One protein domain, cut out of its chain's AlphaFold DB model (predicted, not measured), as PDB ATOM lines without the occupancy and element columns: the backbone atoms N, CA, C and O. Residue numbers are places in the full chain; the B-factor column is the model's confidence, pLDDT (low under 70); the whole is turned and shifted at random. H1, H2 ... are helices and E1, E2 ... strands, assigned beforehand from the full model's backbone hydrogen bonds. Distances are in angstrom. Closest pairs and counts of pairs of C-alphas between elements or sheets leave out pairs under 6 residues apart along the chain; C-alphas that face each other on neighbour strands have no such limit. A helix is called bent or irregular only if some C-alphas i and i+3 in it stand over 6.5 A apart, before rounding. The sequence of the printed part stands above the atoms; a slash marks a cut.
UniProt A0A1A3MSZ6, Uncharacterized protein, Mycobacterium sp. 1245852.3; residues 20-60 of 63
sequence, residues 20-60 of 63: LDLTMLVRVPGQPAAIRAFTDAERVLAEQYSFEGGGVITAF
ATOM      1  N   LEU A  20     248.117 302.566 310.882       89.88
ATOM      2  CA  LEU A  20     248.133 302.692 312.345       89.88
ATOM      3  C   LEU A  20     248.786 303.983 312.856       89.88
ATOM      4  O   LEU A  20     248.528 304.373 313.986       89.88
ATOM      5  N   ASP A  21     249.629 304.627 312.049       90.88
ATOM      6  CA  ASP A  21     250.310 305.859 312.445       90.88
ATOM      7  C   ASP A  21     249.430 307.102 312.174       90.88
ATOM      8  O   ASP A  21     249.757 308.196 312.631       90.88
ATOM      9  N   LEU A  22     248.314 306.949 311.444       92.88
ATOM     10  CA  LEU A  22     247.353 308.019 311.159       92.88
ATOM     11  C   LEU A  22     246.409 308.216 312.349       92.88
ATOM     12  O   LEU A  22     245.454 307.463 312.536       92.88
ATOM     13  N   THR A  23     246.660 309.257 313.134       95.44
ATOM     14  CA  THR A  23     245.932 309.539 314.380       95.44
ATOM     15  C   THR A  23     245.025 310.758 314.281       95.44
ATOM     16  O   THR A  23     244.229 310.999 315.183       95.44
ATOM     17  N   MET A  24     245.105 311.545 313.207       96.44
ATOM     18  CA  MET A  24     244.315 312.767 313.047       96.44
ATOM     19  C   MET A  24     243.718 312.875 311.650       96.44
ATOM     20  O   MET A  24     244.323 312.465 310.660       96.44
ATOM     21  N   LEU A  25     242.538 313.483 311.556       96.31
ATOM     22  CA  LEU A  25     241.871 313.773 310.292       96.31
ATOM     23  C   LEU A  25     241.278 315.174 310.308       96.31
ATOM     24  O   LEU A  25     240.569 315.556 311.235       96.31
ATOM     25  N   VAL A  26     241.552 315.925 309.248       97.50
ATOM     26  CA  VAL A  26     241.038 317.275 309.032       97.50
ATOM     27  C   VAL A  26     239.983 317.233 307.940       97.50
ATOM     28  O   VAL A  26     240.210 316.666 306.869       97.50
ATOM     29  N   ARG A  27     238.820 317.832 308.210       96.69
ATOM     30  CA  ARG A  27     237.718 317.985 307.246       96.69
ATOM     31  C   ARG A  27     237.408 319.453 307.059       96.69
ATOM     32  O   ARG A  27     237.165 320.136 308.047       96.69
ATOM     33  N   VAL A  28     237.339 319.912 305.816       96.31
ATOM     34  CA  VAL A  28     236.871 321.264 305.495       96.31
ATOM     35  C   VAL A  28     235.357 321.235 305.237       96.31
ATOM     36  O   VAL A  28     234.910 320.572 304.294       96.31
ATOM     37  N   PRO A  29     234.530 321.915 306.057       93.81
ATOM     38  CA  PRO A  29     233.091 321.992 305.826       93.81
ATOM     39  C   PRO A  29     232.765 322.569 304.441       93.81
ATOM     40  O   PRO A  29     233.387 323.524 303.986       93.81
ATOM     41  N   GLY A  30     231.793 321.973 303.749       95.12
ATOM     42  CA  GLY A  30     231.417 322.381 302.388       95.12
ATOM     43  C   GLY A  30     232.370 321.907 301.281       95.12
ATOM     44  O   GLY A  30     232.050 322.078 300.108       95.12
ATOM     45  N   GLN A  31     233.495 321.263 301.620       94.25
ATOM     46  CA  GLN A  31     234.462 320.728 300.656       94.25
ATOM     47  C   GLN A  31     234.821 319.266 300.985       94.25
ATOM     48  O   GLN A  31     235.897 318.985 301.510       94.25
ATOM     49  N   PRO A  32     233.953 318.290 300.659       91.50
ATOM     50  CA  PRO A  32     234.168 316.884 301.019       91.50
ATOM     51  C   PRO A  32     235.406 316.255 300.360       91.50
ATOM     52  O   PRO A  32     235.931 315.267 300.863       91.50
ATOM     53  N   ALA A  33     235.895 316.824 299.254       94.00
ATOM     54  CA  ALA A  33     237.138 316.396 298.616       94.00
ATOM     55  C   ALA A  33     238.406 316.886 299.352       94.00
ATOM     56  O   ALA A  33     239.490 316.368 299.104       94.00
ATOM     57  N   ALA A  34     238.283 317.857 300.263       94.50
ATOM     58  CA  ALA A  34     239.377 318.441 301.042       94.50
ATOM     59  C   ALA A  34     239.508 317.779 302.430       94.50
ATOM     60  O   ALA A  34     239.608 318.445 303.460       94.50
ATOM     61  N   ILE A  35     239.459 316.444 302.460       95.12
ATOM     62  CA  ILE A  35     239.704 315.646 303.667       95.12
ATOM     63  C   ILE A  35     241.144 315.146 303.641       95.12
ATOM     64  O   ILE A  35     241.599 314.611 302.627       95.12
ATOM     65  N   ARG A  36     241.857 315.280 304.762       95.12
ATOM     66  CA  ARG A  36     243.250 314.837 304.871       95.12
ATOM     67  C   ARG A  36     243.543 314.202 306.225       95.12
ATOM     68  O   ARG A  36     243.114 314.718 307.252       95.12
ATOM     69  N   ALA A  37     244.262 313.083 306.211       94.31
ATOM     70  CA  ALA A  37     244.737 312.396 307.408       94.31
ATOM     71  C   ALA A  37     246.200 312.759 307.695       94.31
ATOM     72  O   ALA A  37     246.963 313.023 306.764       94.31
ATOM     73  N   PHE A  38     246.557 312.761 308.974       94.38
ATOM     74  CA  PHE A  38     247.866 313.142 309.486       94.38
ATOM     75  C   PHE A  38     248.304 312.169 310.579       94.38
ATOM     76  O   PHE A  38     247.479 311.603 311.305       94.38
ATOM     77  N   THR A  39     249.613 311.998 310.694       94.19
ATOM     78  CA  THR A  39     250.246 311.318 311.824       94.19
ATOM     79  C   THR A  39     250.419 312.261 313.012       94.19
ATOM     80  O   THR A  39     250.355 313.481 312.861       94.19
ATOM     81  N   ASP A  40     250.703 311.715 314.195       92.75
ATOM     82  CA  ASP A  40     250.964 312.528 315.390       92.75
ATOM     83  C   ASP A  40     252.172 313.468 315.219       92.75
ATOM     84  O   ASP A  40     252.134 314.629 315.623       92.75
ATOM     85  N   ALA A  41     253.208 313.001 314.513       93.31
ATOM     86  CA  ALA A  41     254.383 313.803 314.175       93.31
ATOM     87  C   ALA A  41     254.056 314.993 313.250       93.31
ATOM     88  O   ALA A  41     254.789 315.979 313.224       93.31
ATOM     89  N   GLU A  42     252.950 314.927 312.504       95.12
ATOM     90  CA  GLU A  42     252.500 315.962 311.568       95.12
ATOM     91  C   GLU A  42     251.456 316.912 312.181       95.12
ATOM     92  O   GLU A  42     250.803 317.658 311.450       95.12
ATOM     93  N   ARG A  43     251.292 316.936 313.511       95.38
ATOM     94  CA  ARG A  43     250.289 317.773 314.198       95.38
ATOM     95  C   ARG A  43     250.296 319.237 313.759       95.38
ATOM     96  O   ARG A  43     249.245 319.779 313.436       95.38
ATOM     97  N   VAL A  44     251.475 319.849 313.666       97.12
ATOM     98  CA  VAL A  44     251.622 321.250 313.233       97.12
ATOM     99  C   VAL A  44     251.099 321.456 311.803       97.12
ATOM    100  O   VAL A  44     250.478 322.472 311.507       97.12
ATOM    101  N   LEU A  45     251.288 320.474 310.915       96.38
ATOM    102  CA  LEU A  45     250.762 320.529 309.548       96.38
ATOM    103  C   LEU A  45     249.239 320.361 309.519       96.38
ATOM    104  O   LEU A  45     248.575 321.002 308.705       96.38
ATOM    105  N   ALA A  46     248.681 319.519 310.393       96.31
ATOM    106  CA  ALA A  46     247.236 319.365 310.536       96.31
ATOM    107  C   ALA A  46     246.587 320.671 311.020       96.31
ATOM    108  O   ALA A  46     245.591 321.115 310.446       96.31
ATOM    109  N   GLU A  47     247.191 321.311 312.023       97.00
ATOM    110  CA  GLU A  47     246.789 322.622 312.537       97.00
ATOM    111  C   GLU A  47     246.842 323.683 311.443       97.00
ATOM    112  O   GLU A  47     245.835 324.348 311.191       97.00
ATOM    113  N   GLN A  48     247.955 323.777 310.718       97.75
ATOM    114  CA  GLN A  48     248.096 324.720 309.616       97.75
ATOM    115  C   GLN A  48     247.051 324.489 308.514       97.75
ATOM    116  O   GLN A  48     246.362 325.425 308.116       97.75
ATOM    117  N   TYR A  49     246.873 323.243 308.063       96.50
ATOM    118  CA  TYR A  49     245.885 322.897 307.036       96.50
ATOM    119  C   TYR A  49     244.455 323.232 307.480       96.50
ATOM    120  O   TYR A  49     243.645 323.719 306.690       96.50
ATOM    121  N   SER A  50     244.144 323.001 308.759       96.38
ATOM    122  CA  SER A  50     242.852 323.363 309.340       96.38
ATOM    123  C   SER A  50     242.653 324.878 309.398       96.38
ATOM    124  O   SER A  50     241.589 325.366 309.028       96.38
ATOM    125  N   PHE A  51     243.682 325.635 309.780       97.06
ATOM    126  CA  PHE A  51     243.611 327.085 309.901       97.06
ATOM    127  C   PHE A  51     243.428 327.753 308.536       97.06
ATOM    128  O   PHE A  51     242.542 328.586 308.368       97.06
ATOM    129  N   GLU A  52     244.218 327.345 307.541       95.81
ATOM    130  CA  GLU A  52     244.159 327.895 306.185       95.81
ATOM    131  C   GLU A  52     242.843 327.550 305.471       95.81
ATOM    132  O   GLU A  52     242.298 328.374 304.737       95.81
ATOM    133  N   GLY A  53     242.319 326.339 305.684       91.50
ATOM    134  CA  GLY A  53     241.107 325.852 305.022       91.50
ATOM    135  C   GLY A  53     239.799 326.079 305.784       91.50
ATOM    136  O   GLY A  53     238.740 325.770 305.243       91.50
ATOM    137  N   GLY A  54     239.838 326.549 307.037       94.44
ATOM    138  CA  GLY A  54     238.672 326.528 307.933       94.44
ATOM    139  C   GLY A  54     238.225 325.104 308.302       94.44
ATOM    140  O   GLY A  54     237.035 324.834 308.463       94.44
ATOM    141  N   GLY A  55     239.175 324.170 308.355       94.75
ATOM    142  CA  GLY A  55     238.947 322.761 308.638       94.75
ATOM    143  C   GLY A  55     238.788 322.443 310.125       94.75
ATOM    144  O   GLY A  55     239.241 323.172 311.000       94.75
ATOM    145  N   VAL A  56     238.163 321.303 310.408       96.62
ATOM    146  CA  VAL A  56     237.981 320.757 311.757       96.62
ATOM    147  C   VAL A  56     238.864 319.528 311.919       96.62
ATOM    148  O   VAL A  56     238.755 318.585 311.129       96.62
ATOM    149  N   ILE A  57     239.712 319.528 312.949       96.81
ATOM    150  CA  ILE A  57     240.564 318.392 313.314       96.81
ATOM    151  C   ILE A  57     239.765 317.418 314.185       96.81
ATOM    152  O   ILE A  57     239.096 317.812 315.135       96.81
ATOM    153  N   THR A  58     239.825 316.130 313.863       96.19
ATOM    154  CA  THR A  58     239.328 315.025 314.689       96.19
ATOM    155  C   THR A  58     240.504 314.101 314.999       96.19
ATOM    156  O   THR A  58     241.131 313.595 314.070       96.19
ATOM    157  N   ALA A  59     240.815 313.903 316.280       92.50
ATOM    158  CA  ALA A  59     241.819 312.935 316.721       92.50
ATOM    159  C   ALA A  59     241.180 311.554 316.932       92.50
ATOM    160  O   ALA A  59     240.043 311.450 317.395       92.50
ATOM    161  N   PHE A  60     241.914 310.500 316.592       85.69
ATOM    162  CA  PHE A  60     241.531 309.104 316.758       85.69
ATOM    163  C   PHE A  60     242.491 308.444 317.750       85.69
ATOM    164  O   PHE A  60     243.705 308.574 317.612       85.69
TER     165      PHE A  60
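Overview. This is residues 20 to 60 of the 63 residues of an uncharacterized protein of Mycobacterium sp. 1245852.3 (UniProt A0A1A3MSZ6). A small antiparallel sheet of three strands has one helix, H1, packed over one face and running along its strands, while the other face is bare. E1 and E2 form a long hairpin, and the short strand E3 comes back from the end of H1 to the other side of E1. The printed part has 41 residues, with three named strands and one named helix in the order E1, E2, H1, E3; the sheet's order is E2, E1, E3, and the class is mixed, helices and strands. The whole is compact, with a radius of gyration of the C-alphas of 9.3 A, and elongated, with spans of 27 by 17 by 12 A.

Along the chain. The inner strand E1 is residues 22 to 28, 17.8 A from first to last C-alpha, and begins with C-alpha 22 at (247.353, 308.019, 311.159). The longest strand, E2, is residues 31 to 39 and measures 21.5 A. The other edge strand, E3, is residues 56 to 59, 10.0 A long, and ends with C-alpha 59 at (241.819, 312.935, 316.721). H1 is residues 40 to 53, 19.5 A long, with C-alpha 40 at (250.964, 312.528, 315.390). H1 is irregular: C-alphas 41 and 44 are 8.0 A apart.

Arrangement. E1 and E2 are a hairpin, antiparallel at 157 degrees, with N 26 and O 36 at 2.8 A and N 38 and O 24 at 2.8 A, within hydrogen-bond range. E1 and E3 are antiparallel at 163 degrees, with N 25 and O 58 at 2.9 A and N 56 and O 27 at 2.8 A, also within range. H1 is on the sheet at a height over the sheet of 8.3 A, making two layers, a helix on one face of a sheet. It lies over E1, and on the local plane its line and that of E1 stand at 0 degrees, along the strands. It is only just not over E2, on which 2 of its 14 C-alphas fall. The closest C-alphas of H1 and E1 are those of Asp 40 and Thr 23, 5.9 A apart; those of H1 and E3 are Ser 50 and Val 56, 6.0 A apart. E2, H1 and E3 form a split strand-helix-strand unit, two strands running the same way with E1 between them in the sheet, and its crossover is right-handed. In H1, 8 of 10 O i to N i+4 pairs are within hydrogen-bond range.

Size, cuts and confidence. The two C-alphas farthest apart are those of Leu 20 and Gly 30, at 27.7 A. The printed part has no cut, and the links E1 to E2, E2 to H1 and H1 to E3 are tight. The mean pLDDT of the printed part is 94.7, and no printed residue is under 70.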